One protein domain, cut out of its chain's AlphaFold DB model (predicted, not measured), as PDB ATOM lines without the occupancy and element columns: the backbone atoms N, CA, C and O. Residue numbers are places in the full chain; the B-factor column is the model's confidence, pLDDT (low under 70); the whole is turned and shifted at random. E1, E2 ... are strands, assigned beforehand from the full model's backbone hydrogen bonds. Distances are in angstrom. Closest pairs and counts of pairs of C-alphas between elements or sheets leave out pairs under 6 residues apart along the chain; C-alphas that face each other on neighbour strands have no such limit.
ATOM      1  N   PRO A 744       5.643 -19.625 -55.484       79.19
ATOM      2  CA  PRO A 744       6.152 -19.439 -56.849       79.19
ATOM      3  C   PRO A 744       5.454 -18.327 -57.646       79.19
ATOM      4  O   PRO A 744       6.069 -17.706 -58.510       79.19
ATOM      5  N   ALA A 745       4.180 -18.054 -57.345       79.06
ATOM      6  CA  ALA A 745       3.393 -16.999 -57.985       79.06
ATOM      7  C   ALA A 745       3.875 -15.572 -57.642       79.06
ATOM      8  O   ALA A 745       3.571 -14.637 -58.380       79.06
ATOM      9  N   ALA A 746       4.651 -15.417 -56.563       76.69
ATOM     10  CA  ALA A 746       5.254 -14.160 -56.128       76.69
ATOM     11  C   ALA A 746       6.684 -13.947 -56.665       76.69
ATOM     12  O   ALA A 746       7.318 -12.937 -56.358       76.69
ATOM     13  N   ASN A 747       7.232 -14.891 -57.440       78.50
ATOM     14  CA  ASN A 747       8.624 -14.817 -57.877       78.50
ATOM     15  C   ASN A 747       8.857 -13.635 -58.840       78.50
ATOM     16  O   ASN A 747       8.102 -13.436 -59.792       78.50
ATOM     17  N   GLY A 748       9.898 -12.839 -58.582       73.44
ATOM     18  CA  GLY A 748      10.181 -11.597 -59.315       73.44
ATOM     19  C   GLY A 748       9.198 -10.446 -59.045       73.44
ATOM     20  O   GLY A 748       9.216  -9.454 -59.773       73.44
ATOM     21  N   LYS A 749       8.325 -10.567 -58.036       80.50
ATOM     22  CA  LYS A 749       7.415  -9.507 -57.576       80.50
ATOM     23  C   LYS A 749       7.861  -8.976 -56.217       80.50
ATOM     24  O   LYS A 749       8.430  -9.712 -55.416       80.50
ATOM     25  N   THR A 750       7.556  -7.709 -55.946       85.75
ATOM     26  CA  THR A 750       7.749  -7.117 -54.619       85.75
ATOM     27  C   THR A 750       6.770  -7.744 -53.632       85.75
ATOM     28  O   THR A 750       5.553  -7.657 -53.813       85.75
ATOM     29  N   ILE A 751       7.303  -8.370 -52.585       88.00
ATOM     30  CA  ILE A 751       6.517  -8.955 -51.499       88.00
ATOM     31  C   ILE A 751       6.505  -7.971 -50.329       88.00
ATOM     32  O   ILE A 751       7.536  -7.462 -49.898       88.00
ATOM     33  N   LEU A 752       5.312  -7.709 -49.810       88.50
ATOM     34  CA  LEU A 752       5.059  -6.826 -48.684       88.50
ATOM     35  C   LEU A 752       4.677  -7.656 -47.457       88.50
ATOM     36  O   LEU A 752       3.832  -8.548 -47.536       88.50
ATOM     37  N   LEU A 753       5.253  -7.316 -46.311       90.81
ATOM     38  CA  LEU A 753       4.856  -7.789 -44.995       90.81
ATOM     39  C   LEU A 753       3.794  -6.842 -44.428       90.81
ATOM     40  O   LEU A 753       4.064  -5.673 -44.161       90.81
ATOM     41  N   GLN A 754       2.584  -7.344 -44.222       89.44
ATOM     42  CA  GLN A 754       1.525  -6.630 -43.512       89.44
ATOM     43  C   GLN A 754       1.490  -7.131 -42.075       89.44
ATOM     44  O   GLN A 754       1.413  -8.338 -41.867       89.44
ATOM     45  N   TYR A 755       1.535  -6.237 -41.091       88.06
ATOM     46  CA  TYR A 755       1.583  -6.605 -39.678       88.06
ATOM     47  C   TYR A 755       0.691  -5.728 -38.787       88.06
ATOM     48  O   TYR A 755       0.555  -4.524 -39.006       88.06
ATOM     49  N   GLY A 756       0.094  -6.334 -37.759       80.25
ATOM     50  CA  GLY A 756      -0.922  -5.737 -36.889       80.25
ATOM     51  C   GLY A 756      -0.942  -6.345 -35.480       80.25
ATOM     52  O   GLY A 756      -0.230  -7.299 -35.178       80.25
ATOM     53  N   SER A 757      -1.712  -5.756 -34.565       71.94
ATOM     54  CA  SER A 757      -1.809  -6.229 -33.173       71.94
ATOM     55  C   SER A 757      -2.533  -7.585 -33.061       71.94
ATOM     56  O   SER A 757      -3.398  -7.901 -33.868       71.94
ATOM     57  N   TYR A 758      -2.215  -8.380 -32.029       68.31
ATOM     58  CA  TYR A 758      -2.760  -9.737 -31.793       68.31
ATOM     59  C   TYR A 758      -4.281  -9.822 -31.558       68.31
ATOM     60  O   TYR A 758      -4.829 -10.923 -31.470       68.31
ATOM     61  N   ASP A 759      -4.946  -8.685 -31.375       62.94
ATOM     62  CA  ASP A 759      -6.344  -8.562 -30.959       62.94
ATOM     63  C   ASP A 759      -7.343  -8.541 -32.129       62.94
ATOM     64  O   ASP A 759      -8.546  -8.423 -31.897       62.94
ATOM     65  N   GLY A 760      -6.870  -8.686 -33.373       58.28
ATOM     66  CA  GLY A 760      -7.715  -8.653 -34.571       58.28
ATOM     67  C   GLY A 760      -8.157  -7.243 -34.980       58.28
ATOM     68  O   GLY A 760      -9.143  -7.099 -35.705       58.28
ATOM     69  N   SER A 761      -7.452  -6.205 -34.514       58.94
ATOM     70  CA  SER A 761      -7.641  -4.817 -34.951       58.94
ATOM     71  C   SER A 761      -7.415  -4.636 -36.465       58.94
ATOM     72  O   SER A 761      -6.572  -5.294 -37.076       58.94
ATOM     73  N   SER A 762      -8.156  -3.710 -37.087       58.38
ATOM     74  CA  SER A 762      -8.056  -3.364 -38.514       58.38
ATOM     75  C   SER A 762      -6.862  -2.463 -38.876       58.38
ATOM     76  O   SER A 762      -6.705  -2.120 -40.048       58.38
ATOM     77  N   ASP A 763      -6.016  -2.094 -37.911       68.62
ATOM     78  CA  ASP A 763      -4.864  -1.208 -38.123       68.62
ATOM     79  C   ASP A 763      -3.611  -1.999 -38.533       68.62
ATOM     80  O   ASP A 763      -2.735  -2.321 -37.723       68.62
ATOM     81  N   TRP A 764      -3.536  -2.319 -39.826       83.62
ATOM     82  CA  TRP A 764      -2.411  -3.025 -40.441       83.62
ATOM     83  C   TRP A 764      -1.367  -2.046 -40.975       83.62
ATOM     84  O   TRP A 764      -1.687  -1.080 -41.665       83.62
ATOM     85  N   THR A 765      -0.102  -2.304 -40.653       84.38
ATOM     86  CA  THR A 765       1.053  -1.547 -41.149       84.38
ATOM     87  C   THR A 765       1.818  -2.387 -42.162       84.38
ATOM     88  O   THR A 765       1.879  -3.607 -42.043       84.38
ATOM     89  N   THR A 766       2.410  -1.740 -43.163       86.56
ATOM     90  CA  THR A 766       3.130  -2.413 -44.248       86.56
ATOM     91  C   THR A 766       4.630  -2.169 -44.147       86.56
ATOM     92  O   THR A 766       5.051  -1.029 -43.970       86.56
ATOM     93  N   VAL A 781      10.600  -5.023 -38.456       75.88
ATOM     94  CA  VAL A 781       9.490  -4.183 -38.001       75.88
ATOM     95  C   VAL A 781       9.665  -3.778 -36.537       75.88
ATOM     96  O   VAL A 781      10.113  -4.584 -35.725       75.88
ATOM     97  N   PRO A 782       9.288  -2.551 -36.144       74.81
ATOM     98  CA  PRO A 782       9.469  -2.037 -34.785       74.81
ATOM     99  C   PRO A 782       8.371  -2.522 -33.817       74.81
ATOM    100  O   PRO A 782       7.735  -1.722 -33.132       74.81
ATOM    101  N   LYS A 783       8.085  -3.829 -33.806       72.50
ATOM    102  CA  LYS A 783       7.189  -4.507 -32.855       72.50
ATOM    103  C   LYS A 783       7.754  -5.892 -32.537       72.50
ATOM    104  O   LYS A 783       8.347  -6.492 -33.421       72.50
ATOM    105  N   THR A 784       7.524  -6.423 -31.332       69.56
ATOM    106  CA  THR A 784       7.972  -7.782 -30.941       69.56
ATOM    107  C   THR A 784       6.861  -8.816 -30.803       69.56
ATOM    108  O   THR A 784       7.117 -10.000 -30.974       69.56
ATOM    109  N   ASN A 785       5.629  -8.380 -30.524       78.19
ATOM    110  CA  ASN A 785       4.443  -9.234 -30.446       78.19
ATOM    111  C   ASN A 785       3.380  -8.706 -31.413       78.19
ATOM    112  O   ASN A 785       2.616  -7.801 -31.072       78.19
ATOM    113  N   PHE A 786       3.341  -9.252 -32.625       82.88
ATOM    114  CA  PHE A 786       2.327  -8.929 -33.629       82.88
ATOM    115  C   PHE A 786       1.915 -10.160 -34.448       82.88
ATOM    116  O   PHE A 786       2.588 -11.193 -34.451       82.88
ATOM    117  N   GLU A 787       0.796 -10.042 -35.153       87.62
ATOM    118  CA  GLU A 787       0.440 -10.968 -36.222       87.62
ATOM    119  C   GLU A 787       0.721 -10.347 -37.588       87.62
ATOM    120  O   GLU A 787       0.718  -9.124 -37.738       87.62
ATOM    121  N   PHE A 788       1.034 -11.181 -38.575       90.62
ATOM    122  CA  PHE A 788       1.463 -10.732 -39.890       90.62
ATOM    123  C   PHE A 788       1.034 -11.665 -41.020       90.62
ATOM    124  O   PHE A 788       0.730 -12.838 -40.806       90.62
ATOM    125  N   VAL A 789       1.011 -11.133 -42.237       90.06
ATOM    126  CA  VAL A 789       0.734 -11.847 -43.491       90.06
ATOM    127  C   VAL A 789       1.600 -11.277 -44.606       90.06
ATOM    128  O   VAL A 789       2.034 -10.125 -44.532       90.06
ATOM    129  N   PHE A 790       1.835 -12.062 -45.655       91.69
ATOM    130  CA  PHE A 790       2.570 -11.591 -46.827       91.69
ATOM    131  C   PHE A 790       1.607 -11.261 -47.961       91.69
ATOM    132  O   PHE A 790       0.573 -11.910 -48.130       91.69
ATOM    133  N   LYS A 791       1.940 -10.244 -48.749       88.19
ATOM    134  CA  LYS A 791       1.109  -9.770 -49.851       88.19
ATOM    135  C   LYS A 791       1.970  -9.388 -51.045       88.19
ATOM    136  O   LYS A 791       2.946  -8.668 -50.887       88.19
ATOM    137  N   TYR A 792       1.544  -9.775 -52.240       86.62
ATOM    138  CA  TYR A 792       1.955  -9.110 -53.477       86.62
ATOM    139  C   TYR A 792       0.694  -8.794 -54.294       86.62
ATOM    140  O   TYR A 792      -0.282  -9.545 -54.255       86.62
ATOM    141  N   ASP A 793       0.679  -7.665 -55.005       82.88
ATOM    142  CA  ASP A 793      -0.492  -7.146 -55.731       82.88
ATOM    143  C   ASP A 793      -1.792  -7.168 -54.887       82.88
ATOM    144  O   ASP A 793      -1.931  -6.383 -53.951       82.88
ATOM    145  N   ASN A 794      -2.741  -8.066 -55.184       81.62
ATOM    146  CA  ASN A 794      -3.990  -8.275 -54.430       81.62
ATOM    147  C   ASN A 794      -4.112  -9.689 -53.826       81.62
ATOM    148  O   ASN A 794      -5.177 -10.055 -53.326       81.62
ATOM    149  N   SER A 795      -3.038 -10.478 -53.869       84.88
ATOM    150  CA  SER A 795      -2.991 -11.846 -53.354       84.88
ATOM    151  C   SER A 795      -2.346 -11.878 -51.974       84.88
ATOM    152  O   SER A 795      -1.316 -11.247 -51.742       84.88
ATOM    153  N   TRP A 796      -2.956 -12.633 -51.065       87.56
ATOM    154  CA  TRP A 796      -2.533 -12.744 -49.672       87.56
ATOM    155  C   TRP A 796      -2.022 -14.148 -49.381       87.56
ATOM    156  O   TRP A 796      -2.594 -15.131 -49.854       87.56
ATOM    157  N   TRP A 797      -0.954 -14.228 -48.596       88.00
ATOM    158  CA  TRP A 797      -0.361 -15.475 -48.143       88.00
ATOM    159  C   TRP A 797      -0.429 -15.565 -46.623       88.00
ATOM    160  O   TRP A 797       0.108 -14.717 -45.901       88.00
ATOM    161  N   HIS A 798      -1.105 -16.614 -46.166       86.88
ATOM    162  CA  HIS A 798      -1.450 -16.885 -44.775       86.88
ATOM    163  C   HIS A 798      -0.785 -18.183 -44.296       86.88
ATOM    164  O   HIS A 798      -0.157 -18.905 -45.074       86.88
ATOM    165  N   ASN A 799      -0.922 -18.489 -43.009       81.25
ATOM    166  CA  ASN A 799      -0.523 -19.777 -42.444       81.25
ATOM    167  C   ASN A 799      -1.455 -20.904 -42.961       81.25
ATOM    168  O   ASN A 799      -2.532 -20.640 -43.491       81.25
ATOM    169  N   SER A 800      -1.057 -22.164 -42.779       74.38
ATOM    170  CA  SER A 800      -1.662 -23.421 -43.260       74.38
ATOM    171  C   SER A 800      -3.131 -23.650 -42.873       74.38
ATOM    172  O   SER A 800      -3.766 -24.572 -43.378       74.38
ATOM    173  N   SER A 801      -3.678 -22.823 -41.982       72.12
ATOM    174  CA  SER A 801      -5.064 -22.862 -41.495       72.12
ATOM    175  C   SER A 801      -5.895 -21.637 -41.923       72.12
ATOM    176  O   SER A 801      -6.897 -21.327 -41.282       72.12
ATOM    177  N   ASP A 802      -5.476 -20.929 -42.983       65.12
ATOM    178  CA  ASP A 802      -6.064 -19.672 -43.492       65.12
ATOM    179  C   ASP A 802      -6.092 -18.522 -42.458       65.12
ATOM    180  O   ASP A 802      -6.838 -17.551 -42.584       65.12
ATOM    181  N   GLY A 803      -5.247 -18.614 -41.423       77.94
ATOM    182  CA  GLY A 803      -5.057 -17.594 -40.389       77.94
ATOM    183  C   GLY A 803      -3.755 -16.795 -40.545       77.94
ATOM    184  O   GLY A 803      -2.835 -17.199 -41.256       77.94
ATOM    185  N   ASN A 804      -3.650 -15.661 -39.848       86.31
ATOM    186  CA  ASN A 804      -2.445 -14.819 -39.845       86.31
ATOM    187  C   ASN A 804      -1.264 -15.519 -39.143       86.31
ATOM    188  O   ASN A 804      -1.452 -16.260 -38.173       86.31
ATOM    189  N   PHE A 805      -0.038 -15.264 -39.605       88.31
ATOM    190  CA  PHE A 805       1.177 -15.689 -38.906       88.31
ATOM    191  C   PHE A 805       1.340 -14.899 -37.608       88.31
ATOM    192  O   PHE A 805       0.875 -13.768 -37.497       88.31
ATOM    193  N   LYS A 806       1.998 -15.489 -36.612       84.75
ATOM    194  CA  LYS A 806       2.137 -14.925 -35.264       84.75
ATOM    195  C   LYS A 806       3.586 -15.041 -34.809       84.75
ATOM    196  O   LYS A 806       4.196 -16.092 -34.991       84.75
ATOM    197  N   THR A 807       4.138 -13.971 -34.245       77.69
ATOM    198  CA  THR A 807       5.508 -13.956 -33.707       77.69
ATOM    199  C   THR A 807       5.616 -14.734 -32.390       77.69
ATOM    200  O   THR A 807       4.686 -14.741 -31.595       77.69
ATOM    201  N   ASP A 808       6.761 -15.335 -32.071       68.06
ATOM    202  CA  ASP A 808       6.975 -15.973 -30.758       68.06
ATOM    203  C   ASP A 808       7.549 -15.009 -29.694       68.06
ATOM    204  O   ASP A 808       7.945 -15.438 -28.609       68.06
ATOM    205  N   GLY A 809       7.597 -13.706 -29.994       62.72
ATOM    206  CA  GLY A 809       8.156 -12.671 -29.120       62.72
ATOM    207  C   GLY A 809       9.682 -12.572 -29.159       62.72
ATOM    208  O   GLY A 809      10.254 -11.724 -28.468       62.72
ATOM    209  N   LYS A 810      10.359 -13.416 -29.947       59.91
ATOM    210  CA  LYS A 810      11.803 -13.327 -30.175       59.91
ATOM    211  C   LYS A 810      12.070 -12.365 -31.334       59.91
ATOM    212  O   LYS A 810      11.268 -12.232 -32.256       59.91
ATOM    213  N   GLY A 811      13.202 -11.665 -31.287       62.81
ATOM    214  CA  GLY A 811      13.566 -10.628 -32.265       62.81
ATOM    215  C   GLY A 811      13.710 -11.116 -33.715       62.81
ATOM    216  O   GLY A 811      13.925 -10.297 -34.601       62.81
ATOM    217  N   VAL A 812      13.574 -12.421 -33.987       66.94
ATOM    218  CA  VAL A 812      13.636 -13.008 -35.331       66.94
ATOM    219  C   VAL A 812      12.566 -14.089 -35.492       66.94
ATOM    220  O   VAL A 812      12.440 -14.963 -34.635       66.94
ATOM    221  N   VAL A 813      11.840 -14.059 -36.612       73.94
ATOM    222  CA  VAL A 813      10.806 -15.034 -36.993       73.94
ATOM    223  C   VAL A 813      11.077 -15.533 -38.410       73.94
ATOM    224  O   VAL A 813      11.311 -14.733 -39.311       73.94
ATOM    225  N   ILE A 814      11.045 -16.850 -38.625       78.12
ATOM    226  CA  ILE A 814      11.355 -17.474 -39.920       78.12
ATOM    227  C   ILE A 814      10.130 -18.230 -40.429       78.12
ATOM    228  O   ILE A 814       9.585 -19.068 -39.712       78.12
ATOM    229  N   VAL A 815       9.728 -17.958 -41.671       79.62
ATOM    230  CA  VAL A 815       8.586 -18.596 -42.333       79.62
ATOM    231  C   VAL A 815       9.037 -19.354 -43.580       79.62
ATOM    232  O   VAL A 815       9.506 -18.749 -44.546       79.62
ATOM    233  N   ASP A 816       8.854 -20.678 -43.577       80.44
ATOM    234  CA  ASP A 816       9.070 -21.541 -44.747       80.44
ATOM    235  C   ASP A 816       7.723 -22.100 -45.220       80.44
ATOM    236  O   ASP A 816       7.130 -22.983 -44.600       80.44
ATOM    237  N   GLY A 817       7.193 -21.545 -46.310       82.00
ATOM    238  CA  GLY A 817       5.863 -21.888 -46.807       82.00
ATOM    239  C   GLY A 817       4.760 -21.367 -45.894       82.00
ATOM    240  O   GLY A 817       4.535 -20.160 -45.827       82.00
ATOM    241  N   HIS A 818       4.041 -22.274 -45.239       81.56
ATOM    242  CA  HIS A 818       2.904 -21.940 -44.381       81.56
ATOM    243  C   HIS A 818       3.214 -22.035 -42.880       81.56
ATOM    244  O   HIS A 818       2.351 -21.692 -42.076       81.56
ATOM    245  N   ASP A 819       4.428 -22.442 -42.500       77.62
ATOM    246  CA  ASP A 819       4.800 -22.706 -41.109       77.62
ATOM    247  C   ASP A 819       5.852 -21.715 -40.588       77.62
ATOM    248  O   ASP A 819       6.753 -21.292 -41.318       77.62
ATOM    249  N   VAL A 820       5.754 -21.368 -39.297       75.31
ATOM    250  CA  VAL A 820       6.788 -20.611 -38.568       75.31
ATOM    251  C   VAL A 820       7.764 -21.604 -37.932       75.31
ATOM    252  O   VAL A 820       7.363 -22.430 -37.111       75.31
ATOM    253  N   LEU A 821       9.043 -21.529 -38.296       69.31
ATOM    254  CA  LEU A 821      10.081 -22.439 -37.808       69.31
ATOM    255  C   LEU A 821      10.712 -21.929 -36.500       69.31
ATOM    256  O   LEU A 821      10.922 -20.731 -36.326       69.31
ATOM    257  N   SER A 822      11.047 -22.844 -35.580       54.00
ATOM    258  CA  SER A 822      11.596 -22.521 -34.248       54.00
ATOM    259  C   SER A 822      13.129 -22.581 -34.136       54.00
ATOM    260  O   SER A 822      13.666 -22.349 -33.053       54.00
TER     261      SER A 822
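Overview. This is residues 744 to 766 and 781 to 822 of the 1271 residues of the protein "Bacterial Ig-like domain (Group 2)" of Bifidobacterium pseudolongum subsp. globosum (UniProt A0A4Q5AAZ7). Little regular structure: a small sheet, E1, E2, E3, and a separate hairpin, E4 and E5, with the long link 798 to 811 between them, its residues 805 to 806 paired with 787 to 788 of E2. The printed part has 65 residues, no named helix and five named strands, E1 to E5, holding 22 residues: all strand, antiparallel. It is compact, radius of gyration of the C-alphas 11.7 A, spans 30 by 27 by 23 A.

Along the chain. E1, residues 752 to 756, begins with C-alpha 752 at (5.059, -6.826, -48.684). E2, residues 787 to 792, is 17.4 A long. E3 is residues 795 to 797, E4 812 to 816, and E5 819 to 821, ending with C-alpha 821 at (10.081, -22.439, -37.808).

Arrangement. Within hydrogen-bond range are N 754 of E1 and O 789 of E2, 2.9 A. Hairpin E2 and E3 has N 797 and O 790, 2.8 A; hairpin E4 and E5 has N 821 and O 814, 2.9 A. E2 and E4 are apart.

Size, cuts and confidence. The farthest C-alphas, of Gly 748 and Asp 759, are 33.0 A apart. Residues 767 to 780 are cut out; C-alphas 766 and 781 are 9.1 A apart. pLDDT is under 70 in 15 residues, among them 758 to 763.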